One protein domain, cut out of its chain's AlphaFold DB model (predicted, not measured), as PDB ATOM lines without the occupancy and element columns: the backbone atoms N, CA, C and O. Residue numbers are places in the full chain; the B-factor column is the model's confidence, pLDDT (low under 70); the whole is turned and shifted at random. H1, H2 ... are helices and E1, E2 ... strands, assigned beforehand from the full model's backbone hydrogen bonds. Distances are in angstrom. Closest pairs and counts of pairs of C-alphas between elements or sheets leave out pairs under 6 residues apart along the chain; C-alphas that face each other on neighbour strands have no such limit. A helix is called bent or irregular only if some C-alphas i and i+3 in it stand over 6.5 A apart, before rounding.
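Overview. This is residues 234 to 272 and 285 to 327 of the 327 residues of an uncharacterized protein of Pseudonocardia sp. Ae356_Ps1 (UniProt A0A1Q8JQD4). A small, strongly twisted sheet of three strands has helix H1 packed on one face, with the short H2 beside H1, while H3 sits off by itself past the end of E3 and makes much of the length. The last residues, 322 to 327, stick out free beyond H3. The printed part has 82 residues, with three named helices and three named strands in the order E1 H1 H2 E2 E3 H3; the sheet runs E1 E2 E3, antiparallel, and the class is mixed, helices and strands. The whole is loose, with a radius of gyration of the C-alphas of 15.5 A, and elongated, spanning 47 by 25 by 23 A.

Arrangement. Start at E1, residues 234 to 237, an edge strand antiparallel to the inner strand E2, residues 289 to 295, at 147 degrees; look for N 235 and O 294, 2.9 A apart, within hydrogen-bond range. On the other side of E2 is the edge strand E3, residues 298 to 304, antiparallel at 154 degrees, and N 293 and O 300 are within range at 2.8 A; E2 and E3 form a hairpin. H1, residues 243 to 253, is on the sheet at a height of 10.2 A, and the closest C-alphas of H1 and E1 are those of Leu 253 and Val 235, 6.6 A apart. H1 runs along the strands, at 10 degrees to E1 on the local plane. H2, residues 262 to 266, touches H1, with the C-alphas of Glu 262 and Gln 246 closest at 5.5 A, and only grazes the sheet with residues 264 to 265. H3, residues 309 to 318, is not on the sheet and is apart from H1 and H2. In H1 every O i to N i+4 pair is within hydrogen-bond range; H3 has 4 of 6, and H2 has 0 of 1 but 2 of 2 O i to N i+3 pairs.

Along the chain. Find C-alpha 234 at (18.825, -39.517, -51.512), where E1 begins its 10.2 A. H1 starts at C-alpha 243, (8.976, -25.012, -36.883), and measures 15.2 A; H2 measures 7.0 A. E2 covers 18.2 A and E3 18.1 A. H3, 14.6 A long, ends at C-alpha 318, (23.590, -21.423, -65.054); it is irregular, with C-alphas 310 and 313 7.4 A apart.

Size, cuts and confidence. The two C-alphas farthest apart, those of Val 259 and Gly 327, are 47.7 A apart. Residues 273 to 284 are not printed, and C-alphas 272 and 285 are 16.7 A apart across the cut. Of the links printed whole, no link is long. The model's pLDDT is under 70 at residues 270 to 272, 285 to 286 and 320 to 327.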
ATOM      1  N   ASP A 234      18.060 -40.725 -51.790       91.56
ATOM      2  CA  ASP A 234      18.825 -39.517 -51.512       91.56
ATOM      3  C   ASP A 234      17.867 -38.338 -51.284       91.56
ATOM      4  O   ASP A 234      16.928 -38.152 -52.060       91.56
ATOM      5  N   VAL A 235      18.077 -37.564 -50.217       93.19
ATOM      6  CA  VAL A 235      17.269 -36.379 -49.873       93.19
ATOM      7  C   VAL A 235      18.196 -35.242 -49.481       93.19
ATOM      8  O   VAL A 235      19.009 -35.413 -48.581       93.19
ATOM      9  N   PHE A 236      18.030 -34.082 -50.110       93.81
ATOM     10  CA  PHE A 236      18.724 -32.850 -49.748       93.81
ATOM     11  C   PHE A 236      17.714 -31.875 -49.152       93.81
ATOM     12  O   PHE A 236      16.709 -31.563 -49.789       93.81
ATOM     13  N   VAL A 237      17.978 -31.399 -47.940       93.56
ATOM     14  CA  VAL A 237      17.169 -30.381 -47.267       93.56
ATOM     15  C   VAL A 237      18.014 -29.127 -47.112       93.56
ATOM     16  O   VAL A 237      19.078 -29.161 -46.496       93.56
ATOM     17  N   GLY A 238      17.546 -28.031 -47.706       91.44
ATOM     18  CA  GLY A 238      18.131 -26.705 -47.524       91.44
ATOM     19  C   GLY A 238      17.614 -26.016 -46.263       91.44
ATOM     20  O   GLY A 238      16.915 -26.606 -45.439       91.44
ATOM     21  N   ARG A 239      17.944 -24.733 -46.123       89.62
ATOM     22  CA  ARG A 239      17.509 -23.926 -44.982       89.62
ATOM     23  C   ARG A 239      15.982 -23.869 -44.882       89.62
ATOM     24  O   ARG A 239      15.308 -23.541 -45.854       89.62
ATOM     25  N   THR A 240      15.465 -24.079 -43.677       88.00
ATOM     26  CA  THR A 240      14.066 -23.817 -43.323       88.00
ATOM     27  C   THR A 240      13.990 -23.221 -41.919       88.00
ATOM     28  O   THR A 240      14.777 -23.579 -41.043       88.00
ATOM     29  N   THR A 241      13.090 -22.260 -41.715       86.50
ATOM     30  CA  THR A 241      12.993 -21.469 -40.475       86.50
ATOM     31  C   THR A 241      11.680 -21.648 -39.729       86.50
ATOM     32  O   THR A 241      11.587 -21.229 -38.583       86.50
ATOM     33  N   ASP A 242      10.669 -22.211 -40.382       91.19
ATOM     34  CA  ASP A 242       9.371 -22.488 -39.774       91.19
ATOM     35  C   ASP A 242       9.423 -23.815 -38.999       91.19
ATOM     36  O   ASP A 242       9.984 -24.794 -39.495       91.19
ATOM     37  N   GLU A 243       8.868 -23.853 -37.784       90.31
ATOM     38  CA  GLU A 243       8.976 -25.012 -36.883       90.31
ATOM     39  C   GLU A 243       8.292 -26.266 -37.453       90.31
ATOM     40  O   GLU A 243       8.830 -27.376 -37.359       90.31
ATOM     41  N   ASP A 244       7.123 -26.106 -38.080       91.00
ATOM     42  CA  ASP A 244       6.406 -27.212 -38.721       91.00
ATOM     43  C   ASP A 244       7.184 -27.718 -39.943       91.00
ATOM     44  O   ASP A 244       7.397 -28.927 -40.094       91.00
ATOM     45  N   ALA A 245       7.694 -26.805 -40.772       90.50
ATOM     46  CA  ALA A 245       8.518 -27.146 -41.926       90.50
ATOM     47  C   ALA A 245       9.834 -27.839 -41.530       90.50
ATOM     48  O   ALA A 245      10.261 -28.777 -42.207       90.50
ATOM     49  N   GLN A 246      10.474 -27.415 -40.438       93.75
ATOM     50  CA  GLN A 246      11.666 -28.061 -39.880       93.75
ATOM     51  C   GLN A 246      11.361 -29.489 -39.437       93.75
ATOM     52  O   GLN A 246      12.081 -30.418 -39.811       93.75
ATOM     53  N   ARG A 247      10.267 -29.696 -38.699       92.62
ATOM     54  CA  ARG A 247       9.843 -31.036 -38.279       92.62
ATOM     55  C   ARG A 247       9.569 -31.950 -39.466       92.62
ATOM     56  O   ARG A 247      10.034 -33.090 -39.475       92.62
ATOM     57  N   ASP A 248       8.847 -31.477 -40.475       91.81
ATOM     58  CA  ASP A 248       8.568 -32.274 -41.670       91.81
ATOM     59  C   ASP A 248       9.839 -32.565 -42.482       91.81
ATOM     60  O   ASP A 248      10.028 -33.683 -42.968       91.81
ATOM     61  N   ALA A 249      10.772 -31.617 -42.556       92.62
ATOM     62  CA  ALA A 249      12.072 -31.836 -43.179       92.62
ATOM     63  C   ALA A 249      12.907 -32.899 -42.440       92.62
ATOM     64  O   ALA A 249      13.457 -33.801 -43.078       92.62
ATOM     65  N   LEU A 250      12.946 -32.868 -41.103       92.81
ATOM     66  CA  LEU A 250      13.611 -33.897 -40.297       92.81
ATOM     67  C   LEU A 250      12.970 -35.278 -40.488       92.81
ATOM     68  O   LEU A 250      13.686 -36.269 -40.647       92.81
ATOM     69  N   ARG A 251      11.635 -35.357 -40.569       91.12
ATOM     70  CA  ARG A 251      10.926 -36.610 -40.893       91.12
ATOM     71  C   ARG A 251      11.325 -37.139 -42.266       91.12
ATOM     72  O   ARG A 251      11.587 -38.335 -42.403       91.12
ATOM     73  N   LEU A 252      11.432 -36.265 -43.268       89.75
ATOM     74  CA  LEU A 252      11.891 -36.645 -44.603       89.75
ATOM     75  C   LEU A 252      13.345 -37.142 -44.584       89.75
ATOM     76  O   LEU A 252      13.660 -38.110 -45.276       89.75
ATOM     77  N   LEU A 253      14.204 -36.550 -43.749       91.81
ATOM     78  CA  LEU A 253      15.584 -36.984 -43.495       91.81
ATOM     79  C   LEU A 253      15.689 -38.224 -42.591       91.81
ATOM     80  O   LEU A 253      16.773 -38.790 -42.478       91.81
ATOM     81  N   LYS A 254      14.584 -38.691 -41.993       90.62
ATOM     82  CA  LYS A 254      14.558 -39.749 -40.963       90.62
ATOM     83  C   LYS A 254      15.427 -39.423 -39.737       90.62
ATOM     84  O   LYS A 254      16.009 -40.318 -39.129       90.62
ATOM     85  N   ILE A 255      15.488 -38.147 -39.364       91.31
ATOM     86  CA  ILE A 255      16.096 -37.681 -38.114       91.31
ATOM     87  C   ILE A 255      14.982 -37.517 -37.062       91.31
ATOM     88  O   ILE A 255      13.904 -37.021 -37.404       91.31
ATOM     89  N   PRO A 256      15.199 -37.916 -35.793       89.44
ATOM     90  CA  PRO A 256      14.233 -37.680 -34.724       89.44
ATOM     91  C   PRO A 256      13.877 -36.195 -34.570       89.44
ATOM     92  O   PRO A 256      14.758 -35.338 -34.560       89.44
ATOM     93  N   THR A 257      12.588 -35.907 -34.407       91.44
ATOM     94  CA  THR A 257      12.067 -34.566 -34.097       91.44
ATOM     95  C   THR A 257      11.933 -34.359 -32.588       91.44
ATOM     96  O   THR A 257      11.735 -35.323 -31.849       91.44
ATOM     97  N   GLY A 258      11.961 -33.111 -32.128       86.81
ATOM     98  CA  GLY A 258      11.785 -32.721 -30.727       86.81
ATOM     99  C   GLY A 258      13.036 -32.903 -29.866       86.81
ATOM    100  O   GLY A 258      12.942 -32.888 -28.642       86.81
ATOM    101  N   VAL A 259      14.199 -33.099 -30.493       86.00
ATOM    102  CA  VAL A 259      15.486 -33.332 -29.808       86.00
ATOM    103  C   VAL A 259      16.532 -32.249 -30.102       86.00
ATOM    104  O   VAL A 259      17.667 -32.371 -29.650       86.00
ATOM    105  N   GLY A 260      16.164 -31.189 -30.834       83.69
ATOM    106  CA  GLY A 260      17.001 -30.004 -31.055       83.69
ATOM    107  C   GLY A 260      17.711 -29.943 -32.410       83.69
ATOM    108  O   GLY A 260      18.424 -28.975 -32.669       83.69
ATOM    109  N   TYR A 261      17.512 -30.924 -33.297       86.06
ATOM    110  CA  TYR A 261      18.052 -30.877 -34.665       86.06
ATOM    111  C   TYR A 261      17.360 -29.827 -35.546       86.06
ATOM    112  O   TYR A 261      17.912 -29.424 -36.565       86.06
ATOM    113  N   GLU A 262      16.180 -29.353 -35.148       89.69
ATOM    114  CA  GLU A 262      15.402 -28.327 -35.845       89.69
ATOM    115  C   GLU A 262      16.213 -27.039 -36.045       89.69
ATOM    116  O   GLU A 262      16.271 -26.503 -37.153       89.69
ATOM    117  N   GLY A 263      16.933 -26.606 -35.003       85.62
ATOM    118  CA  GLY A 263      17.779 -25.411 -35.049       85.62
ATOM    119  C   GLY A 263      18.874 -25.498 -36.113       85.62
ATOM    120  O   GLY A 263      19.130 -24.516 -36.810       85.62
ATOM    121  N   ARG A 264      19.442 -26.697 -36.341       88.00
ATOM    122  CA  ARG A 264      20.491 -26.895 -37.354       88.00
ATOM    123  C   ARG A 264      20.007 -26.521 -38.754       88.00
ATOM    124  O   ARG A 264      20.777 -25.925 -39.502       88.00
ATOM    125  N   LEU A 265      18.750 -26.832 -39.094       89.56
ATOM    126  CA  LEU A 265      18.153 -26.487 -40.390       89.56
ATOM    127  C   LEU A 265      17.953 -24.974 -40.560       89.56
ATOM    128  O   LEU A 265      18.064 -24.464 -41.676       89.56
ATOM    129  N   GLY A 266      17.688 -24.253 -39.468       86.19
ATOM    130  CA  GLY A 266      17.599 -22.789 -39.462       86.19
ATOM    131  C   GLY A 266      18.947 -22.099 -39.694       86.19
ATOM    132  O   GLY A 266      18.985 -21.032 -40.319       86.19
ATOM    133  N   ASP A 267      20.028 -22.744 -39.252       86.06
ATOM    134  CA  ASP A 267      21.406 -22.238 -39.299       86.06
ATOM    135  C   ASP A 267      22.144 -22.521 -40.621       86.06
ATOM    136  O   ASP A 267      23.251 -22.015 -40.853       86.06
ATOM    137  N   LEU A 268      21.555 -23.335 -41.503       85.50
ATOM    138  CA  LEU A 268      22.132 -23.646 -42.812       85.50
ATOM    139  C   LEU A 268      22.282 -22.376 -43.645       85.50
ATOM    140  O   LEU A 268      21.322 -21.634 -43.854       85.50
ATOM    141  N   SER A 269      23.476 -22.157 -44.197       75.50
ATOM    142  CA  SER A 269      23.762 -21.006 -45.070       75.50
ATOM    143  C   SER A 269      23.512 -19.627 -44.420       75.50
ATOM    144  O   SER A 269      23.462 -18.619 -45.128       75.50
ATOM    145  N   THR A 270      23.343 -19.555 -43.092       66.69
ATOM    146  CA  THR A 270      23.282 -18.298 -42.312       66.69
ATOM    147  C   THR A 270      24.575 -18.023 -41.563       66.69
ATOM    148  O   THR A 270      24.887 -16.870 -41.260       66.69
ATOM    149  N   SER A 271      25.325 -19.085 -41.263       50.50
ATOM    150  CA  SER A 271      26.462 -19.027 -40.364       50.50
ATOM    151  C   SER A 271      27.704 -18.446 -41.042       50.50
ATOM    152  O   SER A 271      28.250 -18.993 -42.000       50.50
ATOM    153  N   LEU A 272      28.201 -17.353 -40.459       45.72
ATOM    154  CA  LEU A 272      29.628 -17.044 -40.402       45.72
ATOM    155  C   LEU A 272      30.330 -18.244 -39.752       45.72
ATOM    156  O   LEU A 272      30.333 -18.384 -38.531       45.72
ATOM    157  N   ALA A 285      23.924 -14.773 -55.209       61.53
ATOM    158  CA  ALA A 285      23.635 -15.991 -55.964       61.53
ATOM    159  C   ALA A 285      24.813 -16.984 -55.950       61.53
ATOM    160  O   ALA A 285      24.596 -18.190 -55.967       61.53
ATOM    161  N   ASP A 286      26.039 -16.465 -55.842       65.31
ATOM    162  CA  ASP A 286      27.292 -17.212 -55.970       65.31
ATOM    163  C   ASP A 286      27.856 -17.710 -54.623       65.31
ATOM    164  O   ASP A 286      28.886 -18.386 -54.589       65.31
ATOM    165  N   ALA A 287      27.204 -17.374 -53.502       72.25
ATOM    166  CA  ALA A 287      27.642 -17.814 -52.185       72.25
ATOM    167  C   ALA A 287      27.433 -19.331 -51.995       72.25
ATOM    168  O   ALA A 287      26.401 -19.863 -52.420       72.25
ATOM    169  N   PRO A 288      28.362 -20.021 -51.308       77.88
ATOM    170  CA  PRO A 288      28.231 -21.442 -51.006       77.88
ATOM    171  C   PRO A 288      26.914 -21.754 -50.296       77.88
ATOM    172  O   PRO A 288      26.410 -20.954 -49.503       77.88
ATOM    173  N   ARG A 289      26.342 -22.915 -50.609       83.81
ATOM    174  CA  ARG A 289      25.064 -23.377 -50.058       83.81
ATOM    175  C   ARG A 289      25.289 -24.608 -49.203       83.81
ATOM    176  O   ARG A 289      26.075 -25.476 -49.566       83.81
ATOM    177  N   GLU A 290      24.591 -24.677 -48.085       89.00
ATOM    178  CA  GLU A 290      24.639 -25.804 -47.160       89.00
ATOM    179  C   GLU A 290      23.309 -26.550 -47.168       89.00
ATOM    180  O   GLU A 290      22.238 -25.939 -47.212       89.00
ATOM    181  N   PHE A 291      23.402 -27.872 -47.106       93.00
ATOM    182  CA  PHE A 291      22.278 -28.792 -47.076       93.00
ATOM    183  C   PHE A 291      22.549 -29.877 -46.043       93.00
ATOM    184  O   PHE A 291      23.694 -30.282 -45.860       93.00
ATOM    185  N   VAL A 292      21.491 -30.416 -45.450       93.94
ATOM    186  CA  VAL A 292      21.562 -31.735 -44.819       93.94
ATOM    187  C   VAL A 292      21.214 -32.769 -45.883       93.94
ATOM    188  O   VAL A 292      20.152 -32.693 -46.510       93.94
ATOM    189  N   TRP A 293      22.113 -33.720 -46.115       95.38
ATOM    190  CA  TRP A 293      21.941 -34.786 -47.092       95.38
ATOM    191  C   TRP A 293      21.742 -36.125 -46.396       95.38
ATOM    192  O   TRP A 293      22.595 -36.570 -45.633       95.38
ATOM    193  N   ARG A 294      20.637 -36.802 -46.712       93.88
ATOM    194  CA  ARG A 294      20.434 -38.213 -46.388       93.88
ATOM    195  C   ARG A 294      20.767 -39.081 -47.590       93.88
ATOM    196  O   ARG A 294      20.180 -38.875 -48.651       93.88
ATOM    197  N   SER A 295      21.565 -40.124 -47.380       91.75
ATOM    198  CA  SER A 295      21.766 -41.216 -48.336       91.75
ATOM    199  C   SER A 295      21.584 -42.567 -47.646       91.75
ATOM    200  O   SER A 295      22.383 -42.981 -46.801       91.75
ATOM    201  N   GLY A 296      20.485 -43.257 -47.959       85.69
ATOM    202  CA  GLY A 296      20.125 -44.502 -47.282       85.69
ATOM    203  C   GLY A 296      19.892 -44.295 -45.778       85.69
ATOM    204  O   GLY A 296      18.897 -43.686 -45.387       85.69
ATOM    205  N   GLY A 297      20.781 -44.844 -44.944       84.56
ATOM    206  CA  GLY A 297      20.743 -44.707 -43.480       84.56
ATOM    207  C   GLY A 297      21.663 -43.621 -42.913       84.56
ATOM    208  O   GLY A 297      21.662 -43.412 -41.704       84.56
ATOM    209  N   TYR A 298      22.453 -42.957 -43.756       89.12
ATOM    210  CA  TYR A 298      23.404 -41.929 -43.342       89.12
ATOM    211  C   TYR A 298      22.821 -40.539 -43.563       89.12
ATOM    212  O   TYR A 298      22.068 -40.331 -44.517       89.12
ATOM    213  N   CYS A 299      23.182 -39.606 -42.687       92.19
ATOM    214  CA  CYS A 299      22.809 -38.205 -42.797       92.19
ATOM    215  C   CYS A 299      24.008 -37.326 -42.431       92.19
ATOM    216  O   CYS A 299      24.625 -37.554 -41.389       92.19
ATOM    217  N   GLU A 300      24.347 -36.365 -43.284       92.44
ATOM    218  CA  GLU A 300      25.519 -35.505 -43.114       92.44
ATOM    219  C   GLU A 300      25.284 -34.087 -43.640       92.44
ATOM    220  O   GLU A 300      24.441 -33.855 -44.510       92.44
ATOM    221  N   ASP A 301      26.046 -33.133 -43.109       91.00
ATOM    222  CA  ASP A 301      26.069 -31.760 -43.607       91.00
ATOM    223  C   ASP A 301      26.935 -31.684 -44.868       91.00
ATOM    224  O   ASP A 301      28.116 -32.038 -44.860       91.00
ATOM    225  N   VAL A 302      26.360 -31.175 -45.954       91.50
ATOM    226  CA  VAL A 302      27.030 -31.006 -47.244       91.50
ATOM    227  C   VAL A 302      27.066 -29.534 -47.614       91.50
ATOM    228  O   VAL A 302      26.060 -28.829 -47.547       91.50
ATOM    229  N   ARG A 303      28.229 -29.078 -48.080       88.94
ATOM    230  CA  ARG A 303      28.425 -27.734 -48.623       88.94
ATOM    231  C   ARG A 303      28.691 -27.805 -50.123       88.94
ATOM    232  O   ARG A 303      29.667 -28.409 -50.559       88.94
ATOM    233  N   LEU A 304      27.847 -27.136 -50.899       86.19
ATOM    234  CA  LEU A 304      28.041 -26.901 -52.322       86.19
ATOM    235  C   LEU A 304      28.733 -25.549 -52.512       86.19
ATOM    236  O   LEU A 304      28.126 -24.495 -52.318       86.19
ATOM    237  N   ASP A 305      30.004 -25.587 -52.899       83.62
ATOM    238  CA  ASP A 305      30.812 -24.397 -53.152       83.62
ATOM    239  C   ASP A 305      31.159 -24.304 -54.640       83.62
ATOM    240  O   ASP A 305      31.983 -25.059 -55.157       83.62
ATOM    241  N   LEU A 306      30.498 -23.379 -55.336       80.88
ATOM    242  CA  LEU A 306      30.756 -23.104 -56.746       80.88
ATOM    243  C   LEU A 306      31.630 -21.865 -56.941       80.88
ATOM    244  O   LEU A 306      31.727 -21.422 -58.075       80.88
ATOM    245  N   SER A 307      32.252 -21.290 -55.902       78.44
ATOM    246  CA  SER A 307      32.953 -19.993 -55.980       78.44
ATOM    247  C   SER A 307      34.294 -20.034 -56.730       78.44
ATOM    248  O   SER A 307      34.761 -19.005 -57.224       78.44
ATOM    249  N   GLY A 308      34.887 -21.219 -56.902       82.06
ATOM    250  CA  GLY A 308      36.177 -21.390 -57.575       82.06
ATOM    251  C   GLY A 308      36.201 -20.840 -59.008       82.06
ATOM    252  O   GLY A 308      35.224 -20.956 -59.748       82.06
ATOM    253  N   GLU A 309      37.321 -20.249 -59.435       85.25
ATOM    254  CA  GLU A 309      37.448 -19.634 -60.772       85.25
ATOM    255  C   GLU A 309      37.197 -20.618 -61.922       85.25
ATOM    256  O   GLU A 309      36.607 -20.257 -62.937       85.25
ATOM    257  N   HIS A 310      37.565 -21.887 -61.741       86.75
ATOM    258  CA  HIS A 310      37.333 -22.948 -62.723       86.75
ATOM    259  C   HIS A 310      35.842 -23.218 -63.002       86.75
ATOM    260  O   HIS A 310      35.514 -23.802 -64.032       86.75
ATOM    261  N   PHE A 311      34.935 -22.755 -62.133       85.88
ATOM    262  CA  PHE A 311      33.487 -22.806 -62.346       85.88
ATOM    263  C   PHE A 311      32.905 -21.514 -62.933       85.88
ATOM    264  O   PHE A 311      31.694 -21.434 -63.110       85.88
ATOM    265  N   ALA A 312      33.712 -20.503 -63.273       84.62
ATOM    266  CA  ALA A 312      33.200 -19.219 -63.762       84.62
ATOM    267  C   ALA A 312      32.329 -19.354 -65.024       84.62
ATOM    268  O   ALA A 312      31.272 -18.730 -65.122       84.62
ATOM    269  N   SER A 313      32.733 -20.204 -65.974       85.00
ATOM    270  CA  SER A 313      31.951 -20.485 -67.184       85.00
ATOM    271  C   SER A 313      30.629 -21.190 -66.867       85.00
ATOM    272  O   SER A 313      29.600 -20.844 -67.445       85.00
ATOM    273  N   LEU A 314      30.644 -22.128 -65.917       82.31
ATOM    274  CA  LEU A 314      29.456 -22.837 -65.455       82.31
ATOM    275  C   LEU A 314      28.486 -21.888 -64.741       82.31
ATOM    276  O   LEU A 314      27.307 -21.883 -65.075       82.31
ATOM    277  N   ARG A 315      28.977 -21.043 -63.825       83.19
ATOM    278  CA  ARG A 315      28.161 -20.023 -63.148       83.19
ATOM    279  C   ARG A 315      27.496 -19.091 -64.154       83.19
ATOM    280  O   ARG A 315      26.297 -18.878 -64.072       83.19
ATOM    281  N   LYS A 316      28.243 -18.612 -65.156       82.00
ATOM    282  CA  LYS A 316      27.689 -17.773 -66.230       82.00
ATOM    283  C   LYS A 316      26.598 -18.492 -67.031       82.00
ATOM    284  O   LYS A 316      25.613 -17.870 -67.403       82.00
ATOM    285  N   ALA A 317      26.783 -19.777 -67.327       78.94
ATOM    286  CA  ALA A 317      25.814 -20.557 -68.095       78.94
ATOM    287  C   ALA A 317      24.553 -20.924 -67.291       78.94
ATOM    288  O   ALA A 317      23.491 -21.098 -67.881       78.94
ATOM    289  N   LEU A 318      24.676 -21.058 -65.967       73.88
ATOM    290  CA  LEU A 318      23.590 -21.423 -65.054       73.88
ATOM    291  C   LEU A 318      22.952 -20.219 -64.343       73.88
ATOM    292  O   LEU A 318      22.073 -20.428 -63.510       73.88
ATOM    293  N   ASP A 319      23.374 -18.982 -64.629       71.12
ATOM    294  CA  ASP A 319      22.778 -17.795 -64.012       71.12
ATOM    295  C   ASP A 319      21.358 -17.587 -64.554       71.12
ATOM    296  O   ASP A 319      21.143 -17.110 -65.668       71.12
ATOM    297  N   THR A 320      20.375 -17.997 -63.758       64.44
ATOM    298  CA  THR A 320      18.947 -17.860 -64.054       64.44
ATOM    299  C   THR A 320      18.336 -16.609 -63.423       64.44
ATOM    300  O   THR A 320      17.126 -16.399 -63.539       64.44
ATOM    301  N   ASN A 321      19.135 -15.748 -62.773       61.22
ATOM    302  CA  ASN A 321      18.621 -14.528 -62.158       61.22
ATOM    303  C   ASN A 321      18.219 -13.511 -63.227       61.22
ATOM    304  O   ASN A 321      19.063 -12.883 -63.868       61.22
ATOM    305  N   ALA A 322      16.913 -13.269 -63.344       51.50
ATOM    306  CA  ALA A 322      16.363 -12.260 -64.246       51.50
ATOM    307  C   ALA A 322      16.966 -10.856 -64.022       51.50
ATOM    308  O   ALA A 322      17.145 -10.110 -64.978       51.50
ATOM    309  N   ALA A 323      17.349 -10.520 -62.784       50.62
ATOM    310  CA  ALA A 323      17.865  -9.201 -62.409       50.62
ATOM    311  C   ALA A 323      19.260  -8.856 -62.972       50.62
ATOM    312  O   ALA A 323      19.635  -7.688 -62.977       50.62
ATOM    313  N   ARG A 324      20.050  -9.841 -63.428       48.91
ATOM    314  CA  ARG A 324      21.389  -9.607 -64.009       48.91
ATOM    315  C   ARG A 324      21.389  -9.522 -65.539       48.91
ATOM    316  O   ARG A 324      22.404  -9.150 -66.113       48.91
ATOM    317  N   ALA A 325      20.278  -9.856 -66.197       42.62
ATOM    318  CA  ALA A 325      20.189  -9.900 -67.658       42.62
ATOM    319  C   ALA A 325      19.974  -8.521 -68.322       42.62
ATOM    320  O   ALA A 325      20.020  -8.432 -69.545       42.62
ATOM    321  N   GLU A 326      19.753  -7.461 -67.535       36.16
ATOM    322  CA  GLU A 326      19.547  -6.080 -68.013       36.16
ATOM    323  C   GLU A 326      20.780  -5.164 -67.829       36.16
ATOM    324  O   GLU A 326      20.652  -3.943 -67.908       36.16
ATOM    325  N   GLY A 327      21.967  -5.732 -67.578       35.16
ATOM    326  CA  GLY A 327      23.231  -4.996 -67.402       35.16
ATOM    327  C   GLY A 327      24.166  -5.064 -68.601       35.16
ATOM    328  O   GLY A 327      24.411  -6.193 -69.082       35.16
TER     329      GLY A 327